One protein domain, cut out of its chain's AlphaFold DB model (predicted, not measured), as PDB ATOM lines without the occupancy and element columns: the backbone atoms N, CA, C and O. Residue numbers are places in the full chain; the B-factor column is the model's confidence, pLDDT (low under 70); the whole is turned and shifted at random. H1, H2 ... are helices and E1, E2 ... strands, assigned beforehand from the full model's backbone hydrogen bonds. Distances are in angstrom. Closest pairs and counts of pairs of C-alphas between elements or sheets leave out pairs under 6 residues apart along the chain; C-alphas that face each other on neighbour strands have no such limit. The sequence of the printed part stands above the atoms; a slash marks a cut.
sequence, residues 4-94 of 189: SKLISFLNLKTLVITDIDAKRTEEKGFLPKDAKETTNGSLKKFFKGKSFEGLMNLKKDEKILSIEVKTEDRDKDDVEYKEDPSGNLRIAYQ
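Overview. This is residues 4 to 94 of the 189 residues of the protein "ATP-dependent endonuclease" of Ligilactobacillus salivarius (UniProt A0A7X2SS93). With little regular structure, the model is a small twisted sheet with H1 beside it and H2 packed on it, while the loop of residues 18 to 40 reaches out along the longest axis. Three named helices and four strands, class mixed, hold 36 of 91 printed residues, in the order H1 E1 H2 H3 E2 E3 E4; the mixed sheet runs E1 E4 E2 E3. It is only just compact, close to loose, with radius of gyration of the C-alphas 14.7 A and spans of 47 by 29 by 19 A.

Along the chain. Find C-alpha 4 at (150.621, 146.980, 201.576), where H1, residues 4 to 9, begins. Next come E1, 14 to 17; H2, 41 to 46; H3, 52 to 56; E2, 64 to 69, 16.6 A long; E3, 79 to 83; and E4, 89 to 92, ending at (142.659, 133.202, 204.442).

Arrangement. Within hydrogen-bond range you find N 16 and O 90, 2.9 A, in parallel E1 and E4; N 65 and O 89, 2.7 A, in antiparallel E4 and E2; and N 66 and O 82, 2.9 A, in the hairpin E2 and E3. H1 stands at the sheet's level, closest C-alphas Ser 8 and Ile 67, 5.8 A. H2 is on the sheet, closest C-alphas Phe 46 and Tyr 81, 5.7 A; H3 is not on it. In H1, H2 and H3 every O i to N i+4 pair is within range.

Size, cuts and confidence. The farthest C-alphas, Gly 29 and Glu 72, are 47.7 A apart. The printed part has no cut; E1 to H2 is a long link. Look for pLDDT under 70 at residues 25 to 30, 72, 74 to 75 and 77.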
ATOM      1  N   SER A   4     151.577 146.896 202.696       89.19
ATOM      2  CA  SER A   4     150.621 146.980 201.576       89.19
ATOM      3  C   SER A   4     151.113 147.843 200.421       89.19
ATOM      4  O   SER A   4     150.930 147.471 199.267       89.19
ATOM      5  N   LYS A   5     151.780 148.965 200.725       88.81
ATOM      6  CA  LYS A   5     152.384 149.830 199.703       88.81
ATOM      7  C   LYS A   5     153.467 149.086 198.920       88.81
ATOM      8  O   LYS A   5     153.513 149.197 197.705       88.81
ATOM      9  N   LEU A   6     154.288 148.279 199.602       89.94
ATOM     10  CA  LEU A   6     155.319 147.458 198.962       89.94
ATOM     11  C   LEU A   6     154.710 146.353 198.090       89.94
ATOM     12  O   LEU A   6     155.155 146.162 196.964       89.94
ATOM     13  N   ILE A   7     153.684 145.657 198.594       92.25
ATOM     14  CA  ILE A   7     152.966 144.612 197.849       92.25
ATOM     15  C   ILE A   7     152.351 145.196 196.573       92.25
ATOM     16  O   ILE A   7     152.509 144.609 195.507       92.25
ATOM     17  N   SER A   8     151.696 146.358 196.676       90.88
ATOM     18  CA  SER A   8     151.110 147.064 195.532       90.88
ATOM     19  C   SER A   8     152.185 147.531 194.543       90.88
ATOM     20  O   SER A   8     152.103 147.207 193.363       90.88
ATOM     21  N   PHE A   9     153.247 148.187 195.029       91.19
ATOM     22  CA  PHE A   9     154.348 148.695 194.200       91.19
ATOM     23  C   PHE A   9     155.054 147.597 193.393       91.19
ATOM     24  O   PHE A   9     155.323 147.772 192.208       91.19
ATOM     25  N   LEU A  10     155.346 146.460 194.025       94.19
ATOM     26  CA  LEU A  10     155.997 145.318 193.378       94.19
ATOM     27  C   LEU A  10     155.009 144.392 192.649       94.19
ATOM     28  O   LEU A  10     155.436 143.410 192.046       94.19
ATOM     29  N   ASN A  11     153.705 144.674 192.729       92.69
ATOM     30  CA  ASN A  11     152.623 143.818 192.249       92.69
ATOM     31  C   ASN A  11     152.769 142.347 192.698       92.69
ATOM     32  O   ASN A  11     152.632 141.412 191.906       92.69
ATOM     33  N   LEU A  12     153.092 142.135 193.979       94.88
ATOM     34  CA  LEU A  12     153.344 140.797 194.513       94.88
ATOM     35  C   LEU A  12     152.041 140.044 194.736       94.88
ATOM     36  O   LEU A  12     151.184 140.473 195.514       94.88
ATOM     37  N   LYS A  13     151.957 138.844 194.166       96.00
ATOM     38  CA  LYS A  13     150.941 137.880 194.568       96.00
ATOM     39  C   LYS A  13     151.176 137.480 196.028       96.00
ATOM     40  O   LYS A  13     152.231 136.950 196.364       96.00
ATOM     41  N   THR A  14     150.210 137.765 196.896       97.12
ATOM     42  CA  THR A  14     150.376 137.702 198.352       97.12
ATOM     43  C   THR A  14     149.225 136.955 199.012       97.12
ATOM     44  O   THR A  14     148.061 137.309 198.841       97.12
ATOM     45  N   LEU A  15     149.552 135.945 199.818       97.88
ATOM     46  CA  LEU A  15     148.605 135.241 200.679       97.88
ATOM     47  C   LEU A  15     148.809 135.680 202.132       97.88
ATOM     48  O   LEU A  15     149.909 135.562 202.668       97.88
ATOM     49  N   VAL A  16     147.739 136.135 202.778       97.56
ATOM     50  CA  VAL A  16     147.704 136.404 204.218       97.56
ATOM     51  C   VAL A  16     146.882 135.312 204.883       97.56
ATOM     52  O   VAL A  16     145.693 135.192 204.606       97.56
ATOM     53  N   ILE A  17     147.505 134.533 205.765       97.69
ATOM     54  CA  ILE A  17     146.823 133.562 206.627       97.69
ATOM     55  C   ILE A  17     146.744 134.173 208.021       97.69
ATOM     56  O   ILE A  17     147.766 134.586 208.569       97.69
ATOM     57  N   THR A  18     145.542 134.271 208.577       96.88
ATOM     58  CA  THR A  18     145.311 134.909 209.873       96.88
ATOM     59  C   THR A  18     144.156 134.254 210.613       96.88
ATOM     60  O   THR A  18     143.243 133.715 209.993       96.88
ATOM     61  N   ASP A  19     144.172 134.364 211.939       96.69
ATOM     62  CA  ASP A  19     143.033 133.987 212.767       96.69
ATOM     63  C   ASP A  19     141.863 134.952 212.547       96.69
ATOM     64  O   ASP A  19     142.060 136.146 212.292       96.69
ATOM     65  N   ILE A  20     140.636 134.437 212.631       95.06
ATOM     66  CA  ILE A  20     139.431 135.265 212.639       95.06
ATOM     67  C   ILE A  20     139.246 135.969 213.988       95.06
ATOM     68  O   ILE A  20     138.573 136.996 214.041       95.06
ATOM     69  N   ASP A  21     139.856 135.461 215.063       93.62
ATOM     70  CA  ASP A  21     139.804 136.015 216.421       93.62
ATOM     71  C   ASP A  21     138.379 136.426 216.825       93.62
ATOM     72  O   ASP A  21     138.103 137.569 217.223       93.62
ATOM     73  N   ALA A  22     137.454 135.490 216.632       91.50
ATOM     74  CA  ALA A  22     136.038 135.644 216.894       91.50
ATOM     75  C   ALA A  22     135.787 135.842 218.393       91.50
ATOM     76  O   ALA A  22     136.338 135.132 219.238       91.50
ATOM     77  N   LYS A  23     134.923 136.803 218.719       84.75
ATOM     78  CA  LYS A  23     134.576 137.185 220.085       84.75
ATOM     79  C   LYS A  23     133.072 137.410 220.228       84.75
ATOM     80  O   LYS A  23     132.378 137.853 219.305       84.75
ATOM     81  N   ARG A  24     132.565 137.119 221.427       76.75
ATOM     82  CA  ARG A  24     131.226 137.487 221.902       76.75
ATOM     83  C   ARG A  24     131.343 138.516 223.027       76.75
ATOM     84  O   ARG A  24     132.350 138.590 223.722       76.75
ATOM     85  N   THR A  25     130.289 139.300 223.211       62.12
ATOM     86  CA  THR A  25     130.150 140.306 224.271       62.12
ATOM     87  C   THR A  25     129.839 139.741 225.669       62.12
ATOM     88  O   THR A  25     129.808 140.517 226.614       62.12
ATOM     89  N   GLU A  26     129.643 138.426 225.839       57.38
ATOM     90  CA  GLU A  26     129.293 137.787 227.123       57.38
ATOM     91  C   GLU A  26     130.240 136.618 227.455       57.38
ATOM     92  O   GLU A  26     130.632 135.863 226.565       57.38
ATOM     93  N   GLU A  27     130.602 136.473 228.737       53.44
ATOM     94  CA  GLU A  27     131.806 135.748 229.191       53.44
ATOM     95  C   GLU A  27     131.654 134.235 229.452       53.44
ATOM     96  O   GLU A  27     132.665 133.540 229.542       53.44
ATOM     97  N   LYS A  28     130.442 133.677 229.589       47.94
ATOM     98  CA  LYS A  28     130.269 132.250 229.943       47.94
ATOM     99  C   LYS A  28     129.718 131.412 228.792       47.94
ATOM    100  O   LYS A  28     128.663 131.717 228.251       47.94
ATOM    101  N   GLY A  29     130.411 130.310 228.490       57.94
ATOM    102  CA  GLY A  29     129.964 129.300 227.523       57.94
ATOM    103  C   GLY A  29     130.153 129.694 226.056       57.94
ATOM    104  O   GLY A  29     129.379 129.254 225.216       57.94
ATOM    105  N   PHE A  30     131.145 130.540 225.748       65.88
ATOM    106  CA  PHE A  30     131.420 130.978 224.380       65.88
ATOM    107  C   PHE A  30     131.731 129.789 223.464       65.88
ATOM    108  O   PHE A  30     132.760 129.129 223.610       65.88
ATOM    109  N   LEU A  31     130.848 129.558 222.495       70.19
ATOM    110  CA  LEU A  31     131.151 128.788 221.301       70.19
ATOM    111  C   LEU A  31     131.459 129.780 220.173       70.19
ATOM    112  O   LEU A  31     130.723 130.761 220.034       70.19
ATOM    113  N   PRO A  32     132.481 129.541 219.333       72.31
ATOM    114  CA  PRO A  32     132.823 130.475 218.260       72.31
ATOM    115  C   PRO A  32     131.662 130.789 217.303       72.31
ATOM    116  O   PRO A  32     131.586 131.896 216.779       72.31
ATOM    117  N   LYS A  33     130.714 129.857 217.130       72.31
ATOM    118  CA  LYS A  33     129.481 130.064 216.349       72.31
ATOM    119  C   LYS A  33     128.587 131.201 216.874       72.31
ATOM    120  O   LYS A  33     127.813 131.762 216.109       72.31
ATOM    121  N   ASP A  34     128.693 131.543 218.159       81.19
ATOM    122  CA  ASP A  34     127.906 132.606 218.798       81.19
ATOM    123  C   ASP A  34     128.629 133.967 218.763       81.19
ATOM    124  O   ASP A  34     128.179 134.942 219.379       81.19
ATOM    125  N   ALA A  35     129.790 134.039 218.105       85.00
ATOM    126  CA  ALA A  35     130.542 135.271 217.965       85.00
ATOM    127  C   ALA A  35     129.782 136.307 217.130       85.00
ATOM    128  O   ALA A  35     129.057 135.990 216.188       85.00
ATOM    129  N   LYS A  36     129.969 137.577 217.493       88.00
ATOM    130  CA  LYS A  36     129.332 138.722 216.821       88.00
ATOM    131  C   LYS A  36     130.340 139.713 216.262       88.00
ATOM    132  O   LYS A  36     129.972 140.603 215.500       88.00
ATOM    133  N   GLU A  37     131.602 139.577 216.650       91.56
ATOM    134  CA  GLU A  37     132.681 140.442 216.213       91.56
ATOM    135  C   GLU A  37     133.977 139.651 216.035       91.56
ATOM    136  O   GLU A  37     134.203 138.630 216.679       91.56
ATOM    137  N   THR A  38     134.851 140.170 215.180       93.06
ATOM    138  CA  THR A  38     136.266 139.797 215.150       93.06
ATOM    139  C   THR A  38     137.060 140.821 215.957       93.06
ATOM    140  O   THR A  38     136.776 142.026 215.908       93.06
ATOM    141  N   THR A  39     138.071 140.380 216.700       93.94
ATOM    142  CA  THR A  39     139.059 141.287 217.309       93.94
ATOM    143  C   THR A  39     140.238 141.572 216.378       93.94
ATOM    144  O   THR A  39     141.008 142.500 216.632       93.94
ATOM    145  N   ASN A  40     140.315 140.878 215.240       95.12
ATOM    146  CA  ASN A  40     141.366 141.036 214.253       95.12
ATOM    147  C   ASN A  40     141.225 142.367 213.494       95.12
ATOM    148  O   ASN A  40     140.383 142.544 212.606       95.12
ATOM    149  N   GLY A  41     142.083 143.329 213.840       93.81
ATOM    150  CA  GLY A  41     142.105 144.651 213.209       93.81
ATOM    151  C   GLY A  41     142.454 144.622 211.715       93.81
ATOM    152  O   GLY A  41     141.986 145.478 210.963       93.81
ATOM    153  N   SER A  42     143.222 143.626 211.264       94.31
ATOM    154  CA  SER A  42     143.569 143.466 209.848       94.31
ATOM    155  C   SER A  42     142.354 143.042 209.028       94.31
ATOM    156  O   SER A  42     142.093 143.661 208.000       94.31
ATOM    157  N   LEU A  43     141.554 142.078 209.503       95.94
ATOM    158  CA  LEU A  43     140.317 141.670 208.820       95.94
ATOM    159  C   LEU A  43     139.318 142.827 208.706       95.94
ATOM    160  O   LEU A  43     138.765 143.046 207.628       95.94
ATOM    161  N   LYS A  44     139.160 143.632 209.768       94.94
ATOM    162  CA  LYS A  44     138.327 144.853 209.736       94.94
ATOM    163  C   LYS A  44     138.780 145.849 208.669       94.94
ATOM    164  O   LYS A  44     137.952 146.566 208.112       94.94
ATOM    165  N   LYS A  45     140.087 145.916 208.401       93.75
ATOM    166  CA  LYS A  45     140.663 146.801 207.385       93.75
ATOM    167  C   LYS A  45     140.543 146.220 205.974       93.75
ATOM    168  O   LYS A  45     140.189 146.963 205.065       93.75
ATOM    169  N   PHE A  46     140.819 144.929 205.794       95.81
ATOM    170  CA  PHE A  46     140.726 144.243 204.500       95.81
ATOM    171  C   PHE A  46     139.292 144.197 203.966       95.81
ATOM    172  O   PHE A  46     139.078 144.411 202.780       95.81
ATOM    173  N   PHE A  47     138.314 143.987 204.846       96.38
ATOM    174  CA  PHE A  47     136.897 143.865 204.497       96.38
ATOM    175  C   PHE A  47     136.069 144.994 205.116       96.38
ATOM    176  O   PHE A  47     135.012 144.774 205.716       96.38
ATOM    177  N   LYS A  48     136.581 146.226 205.018       94.06
ATOM    178  CA  LYS A  48     135.936 147.419 205.575       94.06
ATOM    179  C   LYS A  48     134.476 147.504 205.117       94.06
ATOM    180  O   LYS A  48     134.193 147.521 203.926       94.06
ATOM    181  N   GLY A  49     133.559 147.602 206.079       92.25
ATOM    182  CA  GLY A  49     132.117 147.688 205.827       92.25
ATOM    183  C   GLY A  49     131.370 146.351 205.875       92.25
ATOM    184  O   GLY A  49     130.143 146.371 205.897       92.25
ATOM    185  N   LYS A  50     132.061 145.205 205.960       94.75
ATOM    186  CA  LYS A  50     131.402 143.917 206.217       94.75
ATOM    187  C   LYS A  50     131.133 143.712 207.707       94.75
ATOM    188  O   LYS A  50     131.969 144.022 208.557       94.75
ATOM    189  N   SER A  51     129.958 143.164 208.018       93.88
ATOM    190  CA  SER A  51     129.642 142.647 209.352       93.88
ATOM    191  C   SER A  51     130.425 141.361 209.627       93.88
ATOM    192  O   SER A  51     130.944 140.738 208.700       93.88
ATOM    193  N   PHE A  52     130.481 140.928 210.890       91.50
ATOM    194  CA  PHE A  52     131.083 139.638 211.236       91.50
ATOM    195  C   PHE A  52     130.403 138.481 210.495       91.50
ATOM    196  O   PHE A  52     131.085 137.701 209.847       91.50
ATOM    197  N   GLU A  53     129.067 138.442 210.481       91.25
ATOM    198  CA  GLU A  53     128.292 137.483 209.680       91.25
ATOM    199  C   GLU A  53     128.648 137.552 208.186       91.25
ATOM    200  O   GLU A  53     128.777 136.523 207.527       91.25
ATOM    201  N   GLY A  54     128.880 138.757 207.658       93.06
ATOM    202  CA  GLY A  54     129.382 138.947 206.302       93.06
ATOM    203  C   GLY A  54     130.735 138.271 206.084       93.06
ATOM    204  O   GLY A  54     130.903 137.603 205.073       93.06
ATOM    205  N   LEU A  55     131.672 138.385 207.034       93.88
ATOM    206  CA  LEU A  55     132.974 137.701 206.976       93.88
ATOM    207  C   LEU A  55     132.832 136.175 207.008       93.88
ATOM    208  O   LEU A  55     133.560 135.493 206.286       93.88
ATOM    209  N   MET A  56     131.906 135.643 207.812       90.69
ATOM    210  CA  MET A  56     131.670 134.194 207.919       90.69
ATOM    211  C   MET A  56     131.190 133.590 206.603       90.69
ATOM    212  O   MET A  56     131.554 132.469 206.262       90.69
ATOM    213  N   ASN A  57     130.394 134.355 205.857       92.19
ATOM    214  CA  ASN A  57     129.723 133.895 204.648       92.19
ATOM    215  C   ASN A  57     130.471 134.243 203.351       92.19
ATOM    216  O   ASN A  57     129.948 133.972 202.268       92.19
ATOM    217  N   LEU A  58     131.677 134.826 203.431       94.50
ATOM    218  CA  LEU A  58     132.462 135.129 202.234       94.50
ATOM    219  C   LEU A  58     132.846 133.853 201.484       94.50
ATOM    220  O   LEU A  58     133.491 132.948 202.027       94.50
ATOM    221  N   LYS A  59     132.517 133.832 200.195       94.19
ATOM    222  CA  LYS A  59     132.918 132.790 199.250       94.19
ATOM    223  C   LYS A  59     134.410 132.877 198.945       94.19
ATOM    224  O   LYS A  59     135.078 133.876 199.211       94.19
ATOM    225  N   LYS A  60     134.936 131.813 198.327       92.31
ATOM    226  CA  LYS A  60     136.359 131.678 197.979       92.31
ATOM    227  C   LYS A  60     136.904 132.901 197.232       92.31
ATOM    228  O   LYS A  60     137.988 133.361 197.582       92.31
ATOM    229  N   ASP A  61     136.171 133.427 196.252       93.50
ATOM    230  CA  ASP A  61     136.647 134.515 195.383       93.50
ATOM    231  C   ASP A  61     136.451 135.909 195.997       93.50
ATOM    232  O   ASP A  61     137.233 136.812 195.727       93.50
ATOM    233  N   GLU A  62     135.490 136.065 196.912       96.19
ATOM    234  CA  GLU A  62     135.249 137.313 197.664       96.19
ATOM    235  C   GLU A  62     136.338 137.578 198.720       96.19
ATOM    236  O   GLU A  62     136.362 138.618 199.371       96.19
ATOM    237  N   LYS A  63     137.263 136.629 198.901       97.50
ATOM    238  CA  LYS A  63     138.454 136.761 199.750       97.50
ATOM    239  C   LYS A  63     139.700 137.193 198.975       97.50
ATOM    240  O   LYS A  63     140.789 137.242 199.556       97.50
ATOM    241  N   ILE A  64     139.562 137.448 197.674       98.06
ATOM    242  CA  ILE A  64     140.615 137.975 196.809       98.06
ATOM    243  C   ILE A  64     140.383 139.478 196.661       98.06
ATOM    244  O   ILE A  64     139.270 139.929 196.391       98.06
ATOM    245  N   LEU A  65     141.435 140.245 196.905       97.75
ATOM    246  CA  LEU A  65     141.433 141.690 196.994       97.75
ATOM    247  C   LEU A  65     142.490 142.274 196.052       97.75
ATOM    248  O   LEU A  65     143.574 141.709 195.872       97.75
ATOM    249  N   SER A  66     142.208 143.451 195.511       96.25
ATOM    250  CA  SER A  66     143.211 144.354 194.954       96.25
ATOM    251  C   SER A  66     143.613 145.401 195.994       96.25
ATOM    252  O   SER A  66     142.834 145.750 196.887       96.25
ATOM    253  N   ILE A  67     144.862 145.868 195.910       94.94
ATOM    254  CA  ILE A  67     145.406 146.917 196.778       94.94
ATOM    255  C   ILE A  67     145.503 148.211 195.975       94.94
ATOM    256  O   ILE A  67     146.306 148.302 195.046       94.94
ATOM    257  N   GLU A  68     144.741 149.222 196.378       91.38
ATOM    258  CA  GLU A  68     144.788 150.563 195.802       91.38
ATOM    259  C   GLU A  68     145.510 151.514 196.759       91.38
ATOM    260  O   GLU A  68     145.143 151.634 197.928       91.38
ATOM    261  N   VAL A  69     146.549 152.185 196.264       88.94
ATOM    262  CA  VAL A  69     147.294 153.213 196.999       88.94
ATOM    263  C   VAL A  69     146.867 154.568 196.441       88.94
ATOM    264  O   VAL A  69     147.088 154.842 195.262       88.94
ATOM    265  N   LYS A  70     146.208 155.397 197.256       84.75
ATOM    266  CA  LYS A  70     145.604 156.661 196.798       84.75
ATOM    267  C   LYS A  70     146.608 157.803 196.649       84.75
ATOM    268  O   LYS A  70     146.330 158.779 195.955       84.75
ATOM    269  N   THR A  71     147.745 157.722 197.321       78.50
ATOM    270  CA  THR A  71     148.816 158.711 197.309       78.50
ATOM    271  C   THR A  71     150.176 158.052 197.533       78.50
ATOM    272  O   THR A  71     150.348 157.111 198.299       78.50
ATOM    273  N   GLU A  72     151.197 158.588 196.871       69.25
ATOM    274  CA  GLU A  72     152.584 158.152 197.062       69.25
ATOM    275  C   GLU A  72     153.191 158.654 198.388       69.25
ATOM    276  O   GLU A  72     154.295 158.253 198.762       69.25
ATOM    277  N   ASP A  73     152.464 159.509 199.119       74.69
ATOM    278  CA  ASP A  73     152.845 160.021 200.433       74.69
ATOM    279  C   ASP A  73     152.971 158.865 201.436       74.69
ATOM    280  O   ASP A  73     151.995 158.206 201.811       74.69
ATOM    281  N   ARG A  74     154.206 158.582 201.861       66.19
ATOM    282  CA  ARG A  74     154.512 157.437 202.727       66.19
ATOM    283  C   ARG A  74     153.925 157.590 204.127       66.19
ATOM    284  O   ARG A  74     153.619 156.561 204.728       66.19
ATOM    285  N   ASP A  75     153.688 158.819 204.583       69.69
ATOM    286  CA  ASP A  75     153.252 159.128 205.949       69.69
ATOM    287  C   ASP A  75     151.726 159.084 206.126       69.69
ATOM    288  O   ASP A  75     151.217 159.181 207.245       69.69
ATOM    289  N   LYS A  76     150.972 158.887 205.037       70.69
ATOM    290  CA  LYS A  76     149.512 158.731 205.074       70.69
ATOM    291  C   LYS A  76     149.103 157.264 205.005       70.69
ATOM    292  O   LYS A  76     149.671 156.482 204.250       70.69
ATOM    293  N   ASP A  77     148.090 156.893 205.787       69.50
ATOM    294  CA  ASP A  77     147.421 155.595 205.660       69.50
ATOM    295  C   ASP A  77     146.287 155.712 204.640       69.50
ATOM    296  O   ASP A  77     145.151 156.056 204.960       69.50
ATOM    297  N   ASP A  78     146.636 155.482 203.384       82.88
ATOM    298  CA  ASP A  78     145.826 155.785 202.205       82.88
ATOM    299  C   ASP A  78     145.592 154.546 201.323       82.88
ATOM    300  O   ASP A  78     145.292 154.647 200.135       82.88
ATOM    301  N   VAL A  79     145.745 153.363 201.922       89.69
ATOM    302  CA  VAL A  79     145.571 152.086 201.235       89.69
ATOM    303  C   VAL A  79     144.140 151.595 201.384       89.69
ATOM    304  O   VAL A  79     143.668 151.370 202.505       89.69
ATOM    305  N   GLU A  80     143.495 151.331 200.256       92.25
ATOM    306  CA  GLU A  80     142.203 150.659 200.192       92.25
ATOM    307  C   GLU A  80     142.334 149.248 199.630       92.25
ATOM    308  O   GLU A  80     143.231 148.937 198.847       92.25
ATOM    309  N   TYR A  81     141.421 148.391 200.075       95.31
ATOM    310  CA  TYR A  81     141.283 147.031 199.585       95.31
ATOM    311  C   TYR A  81     139.905 146.909 198.965       95.31
ATOM    312  O   TYR A  81     138.919 147.366 199.553       95.31
ATOM    313  N   LYS A  82     139.845 146.314 197.781       95.12
ATOM    314  CA  LYS A  82     138.598 146.086 197.054       95.12
ATOM    315  C   LYS A  82     138.516 144.626 196.672       95.12
ATOM    316  O   LYS A  82     139.517 144.063 196.244       95.12
ATOM    317  N   GLU A  83     137.341 144.033 196.832       96.38
ATOM    318  CA  GLU A  83     137.072 142.687 196.330       96.38
ATOM    319  C   GLU A  83     137.293 142.646 194.824       96.38
ATOM    320  O   GLU A  83     136.713 143.427 194.071       96.38
ATOM    321  N   ASP A  84     138.174 141.748 194.412       96.69
ATOM    322  CA  ASP A  84     138.607 141.609 193.036       96.69
ATOM    323  C   ASP A  84     139.078 140.165 192.828       96.69
ATOM    324  O   ASP A  84     140.170 139.813 193.277       96.69
ATOM    325  N   PRO A  85     138.299 139.312 192.139       94.75
ATOM    326  CA  PRO A  85     138.702 137.941 191.826       94.75
ATOM    327  C   PRO A  85     140.004 137.839 191.014       94.75
ATOM    328  O   PRO A  85     140.635 136.781 191.000       94.75
ATOM    329  N   SER A  86     140.412 138.923 190.344       94.12
ATOM    330  CA  SER A  86     141.687 139.047 189.626       94.12
ATOM    331  C   SER A  86     142.794 139.729 190.442       94.12
ATOM    332  O   SER A  86     143.910 139.902 189.952       94.12
ATOM    333  N   GLY A  87     142.502 140.083 191.695       95.50
ATOM    334  CA  GLY A  87     143.408 140.762 192.606       95.50
ATOM    335  C   GLY A  87     144.630 139.928 192.996       95.50
ATOM    336  O   GLY A  87     144.674 138.701 192.872       95.50
ATOM    337  N   ASN A  88     145.651 140.616 193.505       94.88
ATOM    338  CA  ASN A  88     146.937 140.031 193.880       94.88
ATOM    339  C   ASN A  88     147.065 139.736 195.383       94.88
ATOM    340  O   ASN A  88     148.114 139.262 195.814       94.88
ATOM    341  N   LEU A  89     146.025 139.975 196.184       97.25
ATOM    342  CA  LEU A  89     146.013 139.720 197.622       97.25
ATOM    343  C   LEU A  89     144.887 138.748 197.977       97.25
ATOM    344  O   LEU A  89     143.729 139.032 197.711       97.25
ATOM    345  N   ARG A  90     145.184 137.631 198.641       97.75
ATOM    346  CA  ARG A  90     144.160 136.732 199.198       97.75
ATOM    347  C   ARG A  90     144.244 136.692 200.709       97.75
ATOM    348  O   ARG A  90     145.331 136.513 201.259       97.75
ATOM    349  N   ILE A  91     143.092 136.783 201.367       98.19
ATOM    350  CA  ILE A  91     142.985 136.654 202.819       98.19
ATOM    351  C   ILE A  91     142.371 135.295 203.167       98.19
ATOM    352  O   ILE A  91     141.269 134.964 202.738       98.19
ATOM    353  N   ALA A  92     143.084 134.502 203.953       98.12
ATOM    354  CA  ALA A  92     142.659 133.202 204.442       98.12
ATOM    355  C   ALA A  92     142.497 133.260 205.965       98.12
ATOM    356  O   ALA A  92     143.432 133.604 206.683       98.12
ATOM    357  N   TYR A  93     141.307 132.910 206.441       97.69
ATOM    358  CA  TYR A  93     140.949 132.816 207.856       97.69
ATOM    359  C   TYR A  93     139.884 131.728 208.038       97.69
ATOM    360  O   TYR A  93     139.258 131.316 207.056       97.69
ATOM    361  N   GLN A  94     139.699 131.259 209.273       96.00
ATOM    362  CA  GLN A  94     138.857 130.104 209.591       96.00
ATOM    363  C   GLN A  94     137.422 130.273 209.071       96.00
ATOM    364  O   GLN A  94     136.795 131.321 209.232       96.00
TER     365      GLN A  94